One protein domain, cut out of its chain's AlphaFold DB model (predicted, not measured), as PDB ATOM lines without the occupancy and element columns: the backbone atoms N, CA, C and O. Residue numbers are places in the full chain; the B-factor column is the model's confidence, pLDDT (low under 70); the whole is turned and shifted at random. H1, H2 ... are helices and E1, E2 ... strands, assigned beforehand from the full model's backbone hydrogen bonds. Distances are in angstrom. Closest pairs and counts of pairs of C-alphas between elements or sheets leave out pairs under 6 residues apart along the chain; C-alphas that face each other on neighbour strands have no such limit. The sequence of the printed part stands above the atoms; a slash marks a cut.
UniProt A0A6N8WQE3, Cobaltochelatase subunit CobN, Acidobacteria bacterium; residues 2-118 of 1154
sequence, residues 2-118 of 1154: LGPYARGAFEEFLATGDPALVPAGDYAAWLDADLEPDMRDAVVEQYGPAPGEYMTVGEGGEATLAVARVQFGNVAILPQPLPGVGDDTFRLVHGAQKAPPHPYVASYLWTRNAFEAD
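AT A GLANCE: This is residues 2 to 118 of the 1154 residues of the protein "Cobaltochelatase subunit CobN" of Acidobacteria bacterium (UniProt A0A6N8WQE3). A small core is made by two crossed helices, H2 and H5, with a short two-stranded sheet, E1 and E2, whose strand E2 packs on H5. Round this core lie loosely joined parts: H1 near E2, H3 near both core helices, H4 apart from H5, and the small hairpin E3 and E4 farthest from the middle, while a long loop, residues 48 to 63, leads from H3 to E2. The printed part has 117 residues with five named helices and four named strands, in the order H1 E1 H2 H3 E2 E3 E4 H4 H5, and its class is mixed, helices and strands. Both two-stranded sheets, E1 - E2 and E3 - E4, are antiparallel. The whole is compact, with a radius of gyration of the C-alphas of 13.9 A and spans of 37 by 33 by 33 A.

HOW THE PARTS SIT: H1, residues 7 to 16, touches no helix; its closest C-alpha to E2, residues 64 to 67, is that of Leu 14, 7.6 A from that of Ala 66. E1, residues 20 to 23, is antiparallel to E2 at 149 degrees, with N 22 and O 65 within hydrogen-bond range at 2.8 A. H2, residues 24 to 34, touches H5, residues 102 to 113, with the closest C-alphas, Trp 30 and Leu 109, 6.6 A apart; they stand about perpendicular, only just, at 72 degrees. H3, residues 37 to 47, is close to but not clearly touching H2, with the closest C-alphas, Leu 31 and Arg 40, 6.3 A apart, and a steep tilt of 38 degrees, opposite ways. The closest C-alphas of E2 and H5, Val 67 and Ser 107, are 5.7 A apart. E2 runs on into E3, residues 70 to 72, at 71 degrees. E3 and E4, residues 75 to 77, form a hairpin, with N 70 and O 77 at 2.8 A. H4, residues 86 to 92, touches no helix. Every O i to N i+4 pair is within hydrogen-bond range in H2 and H3; the counts are 4 of 6 in H1, 7 of 8 in H5 and 1 of 3 in H4, where 3 of 4 O i to N i+3 pairs are within range.

IN THESE COORDINATES: H1 begins at C-alpha 7, (-90.680, 178.402, 35.255), and is 14.8 A long. E1 is 9.8 A, H2 15.3 A, H3 15.4 A, E2 9.7 A, E3 6.9 A, E4 6.7 A and H4 10.5 A long. H5, 15.3 A long, ends at C-alpha 113, (-83.831, 157.571, 17.427).

THE WHOLE: The C-alphas farthest apart, Gly 60 and Gly 95, are 38.8 A apart. The printed part has no cut, and the link H3 to E2 is long, 16 residues. Mean pLDDT of the printed part is 79.2; residues 2 to 12, 58 to 62 and 83 to 98 are under 70.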
ATOM      1  N   LEU A   2     -83.318 173.355  35.440       45.16
ATOM      2  CA  LEU A   2     -84.594 173.285  34.698       45.16
ATOM      3  C   LEU A   2     -85.654 172.459  35.459       45.16
ATOM      4  O   LEU A   2     -86.336 171.615  34.880       45.16
ATOM      5  N   GLY A   3     -85.738 172.643  36.781       42.84
ATOM      6  CA  GLY A   3     -86.770 172.008  37.606       42.84
ATOM      7  C   GLY A   3     -88.140 172.666  37.390       42.84
ATOM      8  O   GLY A   3     -88.194 173.822  36.975       42.84
ATOM      9  N   PRO A   4     -89.261 171.989  37.699       37.75
ATOM     10  CA  PRO A   4     -90.621 172.502  37.474       37.75
ATOM     11  C   PRO A   4     -90.945 173.790  38.255       37.75
ATOM     12  O   PRO A   4     -91.931 174.458  37.933       37.75
ATOM     13  N   TYR A   5     -90.107 174.137  39.238       41.06
ATOM     14  CA  TYR A   5     -90.147 175.358  40.049       41.06
ATOM     15  C   TYR A   5     -89.456 176.562  39.368       41.06
ATOM     16  O   TYR A   5     -89.750 177.710  39.687       41.06
ATOM     17  N   ALA A   6     -88.601 176.333  38.362       43.94
ATOM     18  CA  ALA A   6     -87.837 177.364  37.651       43.94
ATOM     19  C   ALA A   6     -88.544 177.834  36.362       43.94
ATOM     20  O   ALA A   6     -87.952 177.862  35.281       43.94
ATOM     21  N   ARG A   7     -89.836 178.187  36.449       46.75
ATOM     22  CA  ARG A   7     -90.680 178.402  35.255       46.75
ATOM     23  C   ARG A   7     -90.248 179.567  34.350       46.75
ATOM     24  O   ARG A   7     -90.360 179.443  33.136       46.75
ATOM     25  N   GLY A   8     -89.676 180.637  34.914       45.56
ATOM     26  CA  GLY A   8     -89.095 181.750  34.145       45.56
ATOM     27  C   GLY A   8     -87.786 181.400  33.417       45.56
ATOM     28  O   GLY A   8     -87.492 181.969  32.369       45.56
ATOM     29  N   ALA A   9     -87.039 180.402  33.904       56.53
ATOM     30  CA  ALA A   9     -85.809 179.934  33.265       56.53
ATOM     31  C   ALA A   9     -86.079 179.084  32.009       56.53
ATOM     32  O   ALA A   9     -85.178 178.903  31.192       56.53
ATOM     33  N   PHE A  10     -87.304 178.565  31.825       61.78
ATOM     34  CA  PHE A  10     -87.654 177.776  30.639       61.78
ATOM     35  C   PHE A  10     -87.693 178.614  29.372       61.78
ATOM     36  O   PHE A  10     -87.144 178.181  28.367       61.78
ATOM     37  N   GLU A  11     -88.312 179.794  29.388       58.50
ATOM     38  CA  GLU A  11     -88.353 180.656  28.200       58.50
ATOM     39  C   GLU A  11     -86.953 181.123  27.810       58.50
ATOM     40  O   GLU A  11     -86.583 181.072  26.637       58.50
ATOM     41  N   GLU A  12     -86.142 181.502  28.801       66.12
ATOM     42  CA  GLU A  12     -84.744 181.844  28.575       66.12
ATOM     43  C   GLU A  12     -83.962 180.650  28.015       66.12
ATOM     44  O   GLU A  12     -83.243 180.801  27.027       66.12
ATOM     45  N   PHE A  13     -84.139 179.449  28.570       73.56
ATOM     46  CA  PHE A  13     -83.506 178.233  28.063       73.56
ATOM     47  C   PHE A  13     -83.959 177.883  26.641       73.56
ATOM     48  O   PHE A  13     -83.132 177.572  25.788       73.56
ATOM     49  N   LEU A  14     -85.253 177.964  26.347       72.44
ATOM     50  CA  LEU A  14     -85.785 177.721  25.007       72.44
ATOM     51  C   LEU A  14     -85.253 178.755  24.003       72.44
ATOM     52  O   LEU A  14     -85.009 178.415  22.846       72.44
ATOM     53  N   ALA A  15     -85.031 179.996  24.443       72.38
ATOM     54  CA  ALA A  15     -84.498 181.067  23.609       72.38
ATOM     55  C   ALA A  15     -82.969 181.010  23.425       72.38
ATOM     56  O   ALA A  15     -82.469 181.412  22.373       72.38
ATOM     57  N   THR A  16     -82.219 180.554  24.431       78.56
ATOM     58  CA  THR A  16     -80.752 180.726  24.495       78.56
ATOM     59  C   THR A  16     -79.958 179.431  24.681       78.56
ATOM     60  O   THR A  16     -78.762 179.409  24.397       78.56
ATOM     61  N   GLY A  17     -80.601 178.347  25.115       73.00
ATOM     62  CA  GLY A  17     -79.972 177.105  25.571       73.00
ATOM     63  C   GLY A  17     -79.777 176.012  24.517       73.00
ATOM     64  O   GLY A  17     -79.353 174.919  24.878       73.00
ATOM     65  N   ASP A  18     -80.078 176.285  23.242       84.06
ATOM     66  CA  ASP A  18     -79.956 175.339  22.111       84.06
ATOM     67  C   ASP A  18     -80.532 173.925  22.391       84.06
ATOM     68  O   ASP A  18     -79.824 172.918  22.250       84.06
ATOM     69  N   PRO A  19     -81.812 173.801  22.797       89.56
ATOM     70  CA  PRO A  19     -82.437 172.492  22.963       89.56
ATOM     71  C   PRO A  19     -82.551 171.742  21.629       89.56
ATOM     72  O   PRO A  19     -82.650 172.337  20.553       89.56
ATOM     73  N   ALA A  20     -82.631 170.413  21.689       91.62
ATOM     74  CA  ALA A  20     -83.067 169.642  20.532       91.62
ATOM     75  C   ALA A  20     -84.591 169.762  20.380       91.62
ATOM     76  O   ALA A  20     -85.336 169.392  21.284       91.62
ATOM     77  N   LEU A  21     -85.055 170.274  19.240       91.50
ATOM     78  CA  LEU A  21     -86.481 170.409  18.936       91.50
ATOM     79  C   LEU A  21     -86.967 169.179  18.168       91.50
ATOM     80  O   LEU A  21     -86.567 168.957  17.025       91.50
ATOM     81  N   VAL A  22     -87.825 168.385  18.801       93.06
ATOM     82  CA  VAL A  22     -88.393 167.157  18.240       93.06
ATOM     83  C   VAL A  22     -89.790 167.446  17.687       93.06
ATOM     84  O   VAL A  22     -90.680 167.799  18.464       93.06
ATOM     85  N   PRO A  23     -90.039 167.293  16.375       93.38
ATOM     86  CA  PRO A  23     -91.383 167.424  15.820       93.38
ATOM     87  C   PRO A  23     -92.369 166.458  16.479       93.38
ATOM     88  O   PRO A  23     -92.069 165.278  16.654       93.38
ATOM     89  N   ALA A  24     -93.578 166.932  16.799       91.75
ATOM     90  CA  ALA A  24     -94.610 166.107  17.433       91.75
ATOM     91  C   ALA A  24     -94.903 164.805  16.666       91.75
ATOM     92  O   ALA A  24     -95.141 163.767  17.281       91.75
ATOM     93  N   GLY A  25     -94.864 164.855  15.329       92.94
ATOM     94  CA  GLY A  25     -95.065 163.683  14.474       92.94
ATOM     95  C   GLY A  25     -93.956 162.639  14.608       92.94
ATOM     96  O   GLY A  25     -94.259 161.450  14.673       92.94
ATOM     97  N   ASP A  26     -92.699 163.077  14.707       95.19
ATOM     98  CA  ASP A  26     -91.552 162.184  14.894       95.19
ATOM     99  C   ASP A  26     -91.605 161.540  16.281       95.19
ATOM    100  O   ASP A  26     -91.492 160.324  16.409       95.19
ATOM    101  N   TYR A  27     -91.886 162.341  17.315       95.81
ATOM    102  CA  TYR A  27     -92.031 161.833  18.675       95.81
ATOM    103  C   TYR A  27     -93.181 160.825  18.806       95.81
ATOM    104  O   TYR A  27     -93.000 159.760  19.394       95.81
ATOM    105  N   ALA A  28     -94.346 161.114  18.220       94.75
ATOM    106  CA  ALA A  28     -95.470 160.181  18.203       94.75
ATOM    107  C   ALA A  28     -95.116 158.865  17.488       94.75
ATOM    108  O   ALA A  28     -95.479 157.792  17.967       94.75
ATOM    109  N   ALA A  29     -94.361 158.932  16.386       95.94
ATOM    110  CA  ALA A  29     -93.883 157.738  15.695       95.94
ATOM    111  C   ALA A  29     -92.920 156.907  16.559       95.94
ATOM    112  O   ALA A  29     -92.986 155.680  16.516       95.94
ATOM    113  N   TRP A  30     -92.058 157.544  17.362       96.56
ATOM    114  CA  TRP A  30     -91.195 156.833  18.315       96.56
ATOM    115  C   TRP A  30     -92.001 156.182  19.439       96.56
ATOM    116  O   TRP A  30     -91.757 155.022  19.753       96.56
ATOM    117  N   LEU A  31     -92.999 156.874  20.002       95.56
ATOM    118  CA  LEU A  31     -93.890 156.289  21.011       95.56
ATOM    119  C   LEU A  31     -94.591 155.026  20.489       95.56
ATOM    120  O   LEU A  31     -94.686 154.043  21.214       95.56
ATOM    121  N   ASP A  32     -95.056 155.039  19.238       94.69
ATOM    122  CA  ASP A  32     -95.712 153.882  18.616       94.69
ATOM    123  C   ASP A  32     -94.751 152.728  18.292       94.69
ATOM    124  O   ASP A  32     -95.181 151.576  18.218       94.69
ATOM    125  N   ALA A  33     -93.477 153.033  18.039       94.62
ATOM    126  CA  ALA A  33     -92.475 152.043  17.663       94.62
ATOM    127  C   ALA A  33     -91.793 151.389  18.874       94.62
ATOM    128  O   ALA A  33     -91.516 150.190  18.831       94.62
ATOM    129  N   ASP A  34     -91.512 152.171  19.919       93.81
ATOM    130  CA  ASP A  34     -90.643 151.772  21.030       93.81
ATOM    131  C   ASP A  34     -91.390 151.466  22.335       93.81
ATOM    132  O   ASP A  34     -90.796 150.855  23.223       93.81
ATOM    133  N   LEU A  35     -92.660 151.870  22.478       95.06
ATOM    134  CA  LEU A  35     -93.470 151.575  23.663       95.06
ATOM    135  C   LEU A  35     -94.605 150.599  23.349       95.06
ATOM    136  O   LEU A  35     -95.224 150.639  22.285       95.06
ATOM    137  N   GLU A  36     -94.942 149.765  24.332       95.31
ATOM    138  CA  GLU A  36     -96.158 148.961  24.272       95.31
ATOM    139  C   GLU A  36     -97.412 149.861  24.288       95.31
ATOM    140  O   GLU A  36     -97.405 150.922  24.930       95.31
ATOM    141  N   PRO A  37     -98.522 149.450  23.637       94.38
ATOM    142  CA  PRO A  37     -99.734 150.261  23.538       94.38
ATOM    143  C   PRO A  37    -100.239 150.795  24.881       94.38
ATOM    144  O   PRO A  37    -100.552 151.977  24.977       94.38
ATOM    145  N   ASP A  38    -100.248 149.954  25.918       91.50
ATOM    146  CA  ASP A  38    -100.728 150.321  27.254       91.50
ATOM    147  C   ASP A  38     -99.850 151.403  27.906       91.50
ATOM    148  O   ASP A  38    -100.358 152.277  28.606       91.50
ATOM    149  N   MET A  39     -98.536 151.389  27.653       92.31
ATOM    150  CA  MET A  39     -97.618 152.400  28.183       92.31
ATOM    151  C   MET A  39     -97.824 153.741  27.491       92.31
ATOM    152  O   MET A  39     -97.943 154.762  28.164       92.31
ATOM    153  N   ARG A  40     -97.908 153.748  26.154       92.56
ATOM    154  CA  ARG A  40     -98.216 154.964  25.388       92.56
ATOM    155  C   ARG A  40     -99.555 155.547  25.826       92.56
ATOM    156  O   ARG A  40     -99.646 156.749  26.063       92.56
ATOM    157  N   ASP A  41    -100.578 154.705  25.937       91.62
ATOM    158  CA  ASP A  41    -101.916 155.132  26.330       91.62
ATOM    159  C   ASP A  41    -101.907 155.710  27.757       91.62
ATOM    160  O   ASP A  41    -102.564 156.720  27.990       91.62
ATOM    161  N   ALA A  42    -101.082 155.175  28.670       89.06
ATOM    162  CA  ALA A  42    -100.881 155.742  30.004       89.06
ATOM    163  C   ALA A  42    -100.215 157.132  29.984       89.06
ATOM    164  O   ALA A  42    -100.638 158.013  30.734       89.06
ATOM    165  N   VAL A  43     -99.218 157.372  29.112       89.25
ATOM    166  CA  VAL A  43     -98.656 158.730  28.933       89.25
ATOM    167  C   VAL A  43     -99.748 159.678  28.438       89.25
ATOM    168  O   VAL A  43     -99.892 160.775  28.970       89.25
ATOM    169  N   VAL A  44    -100.535 159.246  27.448       89.62
ATOM    170  CA  VAL A  44    -101.568 160.082  26.821       89.62
ATOM    171  C   VAL A  44    -102.726 160.386  27.765       89.62
ATOM    172  O   VAL A  44    -103.224 161.511  27.786       89.62
ATOM    173  N   GLU A  45    -103.159 159.404  28.554       89.38
ATOM    174  CA  GLU A  45    -104.202 159.581  29.565       89.38
ATOM    175  C   GLU A  45    -103.782 160.611  30.616       89.38
ATOM    176  O   GLU A  45    -104.609 161.409  31.058       89.38
ATOM    177  N   GLN A  46    -102.501 160.618  30.989       84.00
ATOM    178  CA  GLN A  46    -102.004 161.476  32.054       84.00
ATOM    179  C   GLN A  46    -101.576 162.871  31.575       84.00
ATOM    180  O   GLN A  46    -101.861 163.853  32.255       84.00
ATOM    181  N   TYR A  47    -100.909 162.974  30.425       85.38
ATOM    182  CA  TYR A  47    -100.257 164.209  29.964       85.38
ATOM    183  C   TYR A  47    -100.795 164.743  28.631       85.38
ATOM    184  O   TYR A  47    -100.259 165.714  28.091       85.38
ATOM    185  N   GLY A  48    -101.870 164.142  28.114       89.06
ATOM    186  CA  GLY A  48    -102.457 164.497  26.828       89.06
ATOM    187  C   GLY A  48    -101.719 163.872  25.638       89.06
ATOM    188  O   GLY A  48    -100.763 163.123  25.799       89.06
ATOM    189  N   PRO A  49    -102.179 164.112  24.400       90.31
ATOM    190  CA  PRO A  49    -101.520 163.577  23.214       90.31
ATOM    191  C   PRO A  49    -100.126 164.189  23.016       90.31
ATOM    192  O   PRO A  49     -99.903 165.365  23.308       90.31
ATOM    193  N   ALA A  50     -99.212 163.415  22.421       88.75
ATOM    194  CA  ALA A  50     -97.891 163.899  22.028       88.75
ATOM    195  C   ALA A  50     -97.994 165.206  21.204       88.75
ATOM    196  O   ALA A  50     -98.823 165.283  20.290       88.75
ATOM    197  N   PRO A  51     -97.167 166.231  21.492       88.25
ATOM    198  CA  PRO A  51     -95.988 166.205  22.363       88.25
ATOM    199  C   PRO A  51     -96.247 166.547  23.845       88.25
ATOM    200  O   PRO A  51     -95.291 166.630  24.610       88.25
ATOM    201  N   GLY A  52     -97.504 166.734  24.256       86.62
ATOM    202  CA  GLY A  52     -97.849 167.321  25.551       86.62
ATOM    203  C   GLY A  52     -97.680 168.842  25.583       86.62
ATOM    204  O   GLY A  52     -97.356 169.476  24.577       86.62
ATOM    205  N   GLU A  53     -97.905 169.435  26.756       78.88
ATOM    206  CA  GLU A  53     -97.866 170.896  26.945       78.88
ATOM    207  C   GLU A  53     -96.538 171.393  27.539       78.88
ATOM    208  O   GLU A  53     -96.058 172.471  27.193       78.88
ATOM    209  N   TYR A  54     -95.906 170.601  28.409       77.56
ATOM    210  CA  TYR A  54     -94.663 170.983  29.079       77.56
ATOM    211  C   TYR A  54     -93.443 170.827  28.157       77.56
ATOM    212  O   TYR A  54     -93.277 169.787  27.525       77.56
ATOM    213  N   MET A  55     -92.571 171.847  28.116       79.31
ATOM    214  CA  MET A  55     -91.406 171.948  27.213       79.31
ATOM    215  C   MET A  55     -91.759 171.932  25.712       79.31
ATOM    216  O   MET A  55     -90.902 171.655  24.873       79.31
ATOM    217  N   THR A  56     -93.002 172.249  25.349       81.56
ATOM    218  CA  THR A  56     -93.447 172.327  23.950       81.56
ATOM    219  C   THR A  56     -93.336 173.759  23.420       81.56
ATOM    220  O   THR A  56     -93.731 174.706  24.092       81.56
ATOM    221  N   VAL A  57     -92.837 173.926  22.190       77.94
ATOM    222  CA  VAL A  57     -92.748 175.221  21.492       77.94
ATOM    223  C   VAL A  57     -93.446 175.199  20.129       77.94
ATOM    224  O   VAL A  57     -93.372 174.206  19.394       77.94
ATOM    225  N   GLY A  58     -94.099 176.317  19.775       69.12
ATOM    226  CA  GLY A  58     -94.609 176.595  18.426       69.12
ATOM    227  C   GLY A  58     -95.724 177.654  18.345       69.12
ATOM    228  O   GLY A  58     -96.695 177.605  19.093       69.12
ATOM    229  N   GLU A  59     -95.637 178.555  17.355       51.38
ATOM    230  CA  GLU A  59     -96.759 179.352  16.829       51.38
ATOM    231  C   GLU A  59     -96.958 179.011  15.339       51.38
ATOM    232  O   GLU A  59     -96.025 179.114  14.544       51.38
ATOM    233  N   GLY A  60     -98.176 178.634  14.923       51.56
ATOM    234  CA  GLY A  60     -98.534 178.575  13.494       51.56
ATOM    235  C   GLY A  60     -98.577 177.206  12.793       51.56
ATOM    236  O   GLY A  60     -98.659 177.196  11.565       51.56
ATOM    237  N   GLY A  61     -98.612 176.072  13.508       57.69
ATOM    238  CA  GLY A  61     -99.144 174.810  12.949       57.69
ATOM    239  C   GLY A  61     -98.299 173.535  13.066       57.69
ATOM    240  O   GLY A  61     -98.824 172.475  12.740       57.69
ATOM    241  N   GLU A  62     -97.060 173.588  13.561       69.06
ATOM    242  CA  GLU A  62     -96.287 172.387  13.927       69.06
ATOM    243  C   GLU A  62     -95.735 172.544  15.348       69.06
ATOM    244  O   GLU A  62     -94.890 173.399  15.602       69.06
ATOM    245  N   ALA A  63     -96.257 171.749  16.285       85.31
ATOM    246  CA  ALA A  63     -95.770 171.707  17.661       85.31
ATOM    247  C   ALA A  63     -94.480 170.878  17.737       85.31
ATOM    248  O   ALA A  63     -94.382 169.811  17.121       85.31
ATOM    249  N   THR A  64     -93.502 171.350  18.509       88.12
ATOM    250  CA  THR A  64     -92.231 170.646  18.741       88.12
ATOM    251  C   THR A  64     -91.949 170.526  20.234       88.12
ATOM    252  O   THR A  64     -92.262 171.440  20.990       88.12
ATOM    253  N   LEU A  65     -91.369 169.405  20.657       90.19
ATOM    254  CA  LEU A  65     -90.967 169.142  22.036       90.19
ATOM    255  C   LEU A  65     -89.477 169.433  22.208       90.19
ATOM    256  O   LEU A  65     -88.658 168.904  21.456       90.19
ATOM    257  N   ALA A  66     -89.116 170.247  23.193       89.25
ATOM    258  CA  ALA A  66     -87.729 170.550  23.504       89.25
ATOM    259  C   ALA A  66     -87.120 169.478  24.424       89.25
ATOM    260  O   ALA A  66     -87.569 169.274  25.551       89.25
ATOM    261  N   VAL A  67     -86.050 168.835  23.959       91.19
ATOM    262  CA  VAL A  67     -85.171 167.983  24.769       91.19
ATOM    263  C   VAL A  67     -83.961 168.813  25.190       91.19
ATOM    264  O   VAL A  67     -83.200 169.302  24.347       91.19
ATOM    265  N   ALA A  68     -83.792 168.991  26.500       88.94
ATOM    266  CA  ALA A  68     -82.682 169.762  27.040       88.94
ATOM    267  C   ALA A  68     -81.360 169.014  26.835       88.94
ATOM    268  O   ALA A  68     -81.217 167.875  27.276       88.94
ATOM    269  N   ARG A  69     -80.396 169.641  26.147       90.06
ATOM    270  CA  ARG A  69     -79.107 169.012  25.838       90.06
ATOM    271  C   ARG A  69     -77.999 170.020  25.558       90.06
ATOM    272  O   ARG A  69     -78.229 171.047  24.931       90.06
ATOM    273  N   VAL A  70     -76.769 169.647  25.893       90.31
ATOM    274  CA  VAL A  70     -75.544 170.286  25.394       90.31
ATOM    275  C   VAL A  70     -74.782 169.262  24.562       90.31
ATOM    276  O   VAL A  70     -74.432 168.198  25.066       90.31
ATOM    277  N   GLN A  71     -74.530 169.557  23.284       91.31
ATOM    278  CA  GLN A  71     -73.896 168.608  22.365       91.31
ATOM    279  C   GLN A  71     -72.496 169.057  21.926       91.31
ATOM    280  O   GLN A  71     -72.308 170.134  21.363       91.31
ATOM    281  N   PHE A  72     -71.519 168.171  22.112       93.81
ATOM    282  CA  PHE A  72     -70.123 168.298  21.702       93.81
ATOM    283  C   PHE A  72     -69.778 167.225  20.659       93.81
ATOM    284  O   PHE A  72     -69.202 166.180  20.965       93.81
ATOM    285  N   GLY A  73     -70.141 167.465  19.396       94.06
ATOM    286  CA  GLY A  73     -69.936 166.486  18.321       94.06
ATOM    287  C   GLY A  73     -70.756 165.214  18.559       94.06
ATOM    288  O   GLY A  73     -71.983 165.269  18.501       94.06
ATOM    289  N   ASN A  74     -70.073 164.100  18.845       95.69
ATOM    290  CA  ASN A  74     -70.674 162.781  19.096       95.69
ATOM    291  C   ASN A  74     -70.948 162.511  20.587       95.69
ATOM    292  O   ASN A  74     -71.197 161.372  20.967       95.69
ATOM    293  N   VAL A  75     -70.875 163.531  21.444       95.94
ATOM    294  CA  VAL A  75     -71.238 163.431  22.864       95.94
ATOM    295  C   VAL A  75     -72.351 164.430  23.143       95.94
ATOM    296  O   VAL A  75     -72.194 165.613  22.848       95.94
ATOM    297  N   ALA A  76     -73.460 163.973  23.714       95.00
ATOM    298  CA  ALA A  76     -74.539 164.828  24.191       95.00
ATOM    299  C   ALA A  76     -74.699 164.647  25.704       95.00
ATOM    300  O   ALA A  76     -74.763 163.522  26.189       95.00
ATOM    301  N   ILE A  77     -74.743 165.757  26.437       93.50
ATOM    302  CA  ILE A  77     -74.997 165.795  27.879       93.50
ATOM    303  C   ILE A  77     -76.422 166.288  28.073       93.50
ATOM    304  O   ILE A  77     -76.774 167.373  27.602       93.50
ATOM    305  N   LEU A  78     -77.235 165.486  28.750       91.12
ATOM    306  CA  LEU A  78     -78.632 165.785  29.018       91.12
ATOM    307  C   LEU A  78     -78.826 165.846  30.535       91.12
ATOM    308  O   LEU A  78     -78.442 164.895  31.219       91.12
ATOM    309  N   PRO A  79     -79.425 166.914  31.085       86.31
ATOM    310  CA  PRO A  79     -79.997 166.826  32.418       86.31
ATOM    311  C   PRO A  79     -81.167 165.841  32.365       86.31
ATOM    312  O   PRO A  79     -82.032 165.953  31.496       86.31
ATOM    313  N   GLN A  80     -81.201 164.874  33.280       83.12
ATOM    314  CA  GLN A  80     -82.328 163.951  33.366       83.12
ATOM    315  C   GLN A  80     -83.566 164.737  33.839       83.12
ATOM    316  O   GLN A  80     -83.519 165.326  34.923       83.12
ATOM    317  N   PRO A  81     -84.663 164.803  33.058       77.38
ATOM    318  CA  PRO A  81     -85.878 165.466  33.515       77.38
ATOM    319  C   PRO A  81     -86.448 164.755  34.741       77.38
ATOM    320  O   PRO A  81     -86.209 163.562  34.938       77.38
ATOM    321  N   LEU A  82     -87.260 165.452  35.535       70.06
ATOM    322  CA  LEU A  82     -88.015 164.773  36.584       70.06
ATOM    323  C   LEU A  82     -88.988 163.762  35.959       70.06
ATOM    324  O   LEU A  82     -89.599 164.051  34.923       70.06
ATOM    325  N   PRO A  83     -89.201 162.603  36.599       65.44
ATOM    326  CA  PRO A  83     -90.152 161.606  36.127       65.44
ATOM    327  C   PRO A  83     -91.619 162.033  36.343       65.44
ATOM    328  O   PRO A  83     -92.501 161.226  36.088       65.44
ATOM    329  N   GLY A  84     -91.898 163.277  36.773       60.12
ATOM    330  CA  GLY A  84     -93.230 163.879  36.940       60.12
ATOM    331  C   GLY A  84     -93.226 165.408  36.756       60.12
ATOM    332  O   GLY A  84     -92.161 166.021  36.725       60.12
ATOM    333  N   VAL A  85     -94.408 166.030  36.607       52.53
ATOM    334  CA  VAL A  85     -94.582 167.485  36.369       52.53
ATOM    335  C   VAL A  85     -95.794 168.026  37.141       52.53
ATOM    336  O   VAL A  85     -96.839 167.383  37.151       52.53
ATOM    337  N   GLY A  86     -95.694 169.224  37.730       50.59
ATOM    338  CA  GLY A  86     -96.804 169.870  38.455       50.59
ATOM    339  C   GLY A  86     -97.191 169.110  39.726       50.59
ATOM    340  O   GLY A  86     -96.330 168.492  40.336       50.59
ATOM    341  N   ASP A  87     -98.481 169.068  40.079       45.41
ATOM    342  CA  ASP A  87     -98.997 168.309  41.239       45.41
ATOM    343  C   ASP A  87     -98.735 166.781  41.151       45.41
ATOM    344  O   ASP A  87     -99.044 166.029  42.079       45.41
ATOM    345  N   ASP A  88     -98.188 166.291  40.029       47.78
ATOM    346  CA  ASP A  88     -97.795 164.895  39.847       47.78
ATOM    347  C   ASP A  88     -96.369 164.574  40.309       47.78
ATOM    348  O   ASP A  88     -96.095 163.390  40.514       47.78
ATOM    349  N   THR A  89     -95.473 165.550  40.528       46.12
ATOM    350  CA  THR A  89     -94.198 165.282  41.238       46.12
ATOM    351  C   THR A  89     -94.499 164.710  42.625       46.12
ATOM    352  O   THR A  89     -93.997 163.638  42.978       46.12
ATOM    353  N   PHE A  90     -95.500 165.305  43.285       41.81
ATOM    354  CA  PHE A  90     -96.110 164.861  44.538       41.81
ATOM    355  C   PHE A  90     -96.812 163.488  44.459       41.81
ATOM    356  O   PHE A  90     -97.283 162.955  45.453       41.81
ATOM    357  N   ARG A  91     -96.945 162.855  43.290       42.03
ATOM    358  CA  ARG A  91     -97.532 161.502  43.180       42.03
ATOM    359  C   ARG A  91     -96.546 160.469  42.643       42.03
ATOM    360  O   ARG A  91     -96.635 159.305  43.016       42.03
ATOM    361  N   LEU A  92     -95.594 160.877  41.806       40.38
ATOM    362  CA  LEU A  92     -94.579 160.002  41.206       40.38
ATOM    363  C   LEU A  92     -93.411 159.690  42.138       40.38
ATOM    364  O   LEU A  92     -92.997 158.537  42.199       40.38
ATOM    365  N   VAL A  93     -92.972 160.659  42.950       39.38
ATOM    366  CA  VAL A  93     -92.063 160.397  44.087       39.38
ATOM    367  C   VAL A  93     -92.749 159.504  45.146       39.38
ATOM    368  O   VAL A  93     -92.108 158.938  46.022       39.38
ATOM    369  N   HIS A  94     -94.069 159.318  45.019       43.62
ATOM    370  CA  HIS A  94     -94.954 158.684  45.991       43.62
ATOM    371  C   HIS A  94     -95.448 157.302  45.542       43.62
ATOM    372  O   HIS A  94     -96.535 156.861  45.922       43.62
ATOM    373  N   GLY A  95     -94.670 156.615  44.697       42.50
ATOM    374  CA  GLY A  95     -94.952 155.232  44.313       42.50
ATOM    375  C   GLY A  95     -96.238 155.037  43.512       42.50
ATOM    376  O   GLY A  95     -96.715 153.907  43.382       42.50
ATOM    377  N   ALA A  96     -96.831 156.108  42.974       44.59
ATOM    378  CA  ALA A  96     -97.938 155.961  42.050       44.59
ATOM    379  C   ALA A  96     -97.432 155.290  40.765       44.59
ATOM    380  O   ALA A  96     -96.412 155.685  40.203       44.59
ATOM    381  N   GLN A  97     -98.179 154.296  40.280       63.34
ATOM    382  CA  GLN A  97     -97.978 153.641  38.981       63.34
ATOM    383  C   GLN A  97     -98.320 154.604  37.833       63.34
ATOM    384  O   GLN A  97     -99.270 154.394  37.084       63.34
ATOM    385  N   LYS A  98     -97.601 155.718  37.752       68.75
ATOM    386  CA  LYS A  98     -97.821 156.784  36.785       68.75
ATOM    387  C   LYS A  98     -96.795 156.690  35.672       68.75
ATOM    388  O   LYS A  98     -95.670 156.226  35.871       68.75
ATOM    389  N   ALA A  99     -97.217 157.100  34.487       83.81
ATOM    390  CA  ALA A  99     -96.319 157.198  33.357       83.81
ATOM    391  C   ALA A  99     -95.343 158.367  33.580       83.81
ATOM    392  O   ALA A  99     -95.733 159.361  34.195       83.81
ATOM    393  N   PRO A 100     -94.095 158.295  33.091       87.56
ATOM    394  CA  PRO A 100     -93.238 159.462  32.989       87.56
ATOM    395  C   PRO A 100     -93.810 160.484  31.989       87.56
ATOM    396  O   PRO A 100     -94.452 160.098  31.006       87.56
ATOM    397  N   PRO A 101     -93.567 161.789  32.195       87.56
ATOM    398  CA  PRO A 101     -94.071 162.851  31.337       87.56
ATOM    399  C   PRO A 101     -93.387 162.849  29.971       87.56
ATOM    400  O   PRO A 101     -92.281 162.328  29.802       87.56
ATOM    401  N   HIS A 102     -94.013 163.507  28.993       91.44
ATOM    402  CA  HIS A 102     -93.495 163.522  27.628       91.44
ATOM    403  C   HIS A 102     -92.028 163.973  27.503       91.44
ATOM    404  O   HIS A 102     -91.301 163.281  26.795       91.44
ATOM    405  N   PRO A 103     -91.534 165.030  28.184       89.19
ATOM    406  CA  PRO A 103     -90.115 165.402  28.106       89.19
ATOM    407  C   PRO A 103     -89.156 164.341  28.653       89.19
ATOM    408  O   PRO A 103     -88.046 164.194  28.141       89.19
ATOM    409  N   TYR A 104     -89.585 163.570  29.659       90.75
ATOM    410  CA  TYR A 104     -88.806 162.456  30.199       90.75
ATOM    411  C   TYR A 104     -88.646 161.361  29.146       90.75
ATOM    412  O   TYR A 104     -87.530 161.017  28.762       90.75
ATOM    413  N   VAL A 105     -89.771 160.875  28.616       94.31
ATOM    414  CA  VAL A 105     -89.800 159.825  27.588       94.31
ATOM    415  C   VAL A 105     -89.054 160.276  26.330       94.31
ATOM    416  O   VAL A 105     -88.212 159.548  25.804       94.31
ATOM    417  N   ALA A 106     -89.295 161.510  25.882       94.56
ATOM    418  CA  ALA A 106     -88.653 162.074  24.704       94.56
ATOM    419  C   ALA A 106     -87.132 162.178  24.840       94.56
ATOM    420  O   ALA A 106     -86.450 162.005  23.838       94.56
ATOM    421  N   SER A 107     -86.582 162.396  26.038       94.44
ATOM    422  CA  SER A 107     -85.125 162.467  26.232       94.44
ATOM    423  C   SER A 107     -84.436 161.137  25.891       94.44
ATOM    424  O   SER A 107     -83.425 161.119  25.182       94.44
ATOM    425  N   TYR A 108     -85.019 160.007  26.301       95.69
ATOM    426  CA  TYR A 108     -84.500 158.675  25.964       95.69
ATOM    427  C   TYR A 108     -84.779 158.288  24.512       95.69
ATOM    428  O   TYR A 108     -83.885 157.795  23.819       95.69
ATOM    429  N   LEU A 109     -85.991 158.550  24.013       96.25
ATOM    430  CA  LEU A 109     -86.327 158.234  22.623       96.25
ATOM    431  C   LEU A 109     -85.536 159.098  21.635       96.25
ATOM    432  O   LEU A 109     -85.124 158.590  20.598       96.25
ATOM    433  N   TRP A 110     -85.242 160.356  21.965       96.75
ATOM    434  CA  TRP A 110     -84.334 161.203  21.190       96.75
ATOM    435  C   TRP A 110     -82.913 160.635  21.186       96.75
ATOM    436  O   TRP A 110     -82.303 160.530  20.121       96.75
ATOM    437  N   THR A 111     -82.412 160.202  22.350       96.44
ATOM    438  CA  THR A 111     -81.081 159.579  22.483       96.44
ATOM    439  C   THR A 111     -80.938 158.368  21.556       96.44
ATOM    440  O   THR A 111     -79.900 158.192  20.919       96.44
ATOM    441  N   ARG A 112     -82.000 157.565  21.420       96.00
ATOM    442  CA  ARG A 112     -82.029 156.366  20.570       96.00
ATOM    443  C   ARG A 112     -82.277 156.652  19.092       96.00
ATOM    444  O   ARG A 112     -81.580 156.106  18.248       96.00
ATOM    445  N   ASN A 113     -83.279 157.471  18.779       95.75
ATOM    446  CA  ASN A 113     -83.831 157.571  17.427       95.75
ATOM    447  C   ASN A 113     -83.349 158.793  16.637       95.75
ATOM    448  O   ASN A 113     -83.447 158.791  15.413       95.75
ATOM    449  N   ALA A 114     -82.878 159.846  17.310       95.75
ATOM    450  CA  ALA A 114     -82.427 161.076  16.654       95.75
ATOM    451  C   ALA A 114     -80.927 161.316  16.820       95.75
ATOM    452  O   ALA A 114     -80.260 161.706  15.864       95.75
ATOM    453  N   PHE A 115     -80.396 161.097  18.023       97.12
ATOM    454  CA  PHE A 115     -78.956 161.146  18.265       97.12
ATOM    455  C   PHE A 115     -78.254 159.844  17.863       97.12
ATOM    456  O   PHE A 115     -77.070 159.881  17.545       97.12
ATOM    457  N   GLU A 116     -78.993 158.726  17.836       96.31
ATOM    458  CA  GLU A 116     -78.490 157.395  17.471       96.31
ATOM    459  C   GLU A 116     -77.285 156.980  18.333       96.31
ATOM    460  O   GLU A 116     -76.249 156.556  17.824       96.31
ATOM    461  N   ALA A 117     -77.407 157.139  19.658       97.19
ATOM    462  CA  ALA A 117     -76.332 156.822  20.596       97.19
ATOM    463  C   ALA A 117     -75.867 155.360  20.479       97.19
ATOM    464  O   ALA A 117     -76.686 154.443  20.478       97.19
ATOM    465  N   ASP A 118     -74.551 155.135  20.500       96.69
ATOM    466  CA  ASP A 118     -73.971 153.788  20.611       96.69
ATOM    467  C   ASP A 118     -74.020 153.241  22.053       96.69
ATOM    468  O   ASP A 118     -74.001 152.031  22.270       96.69
TER     469      ASP A 118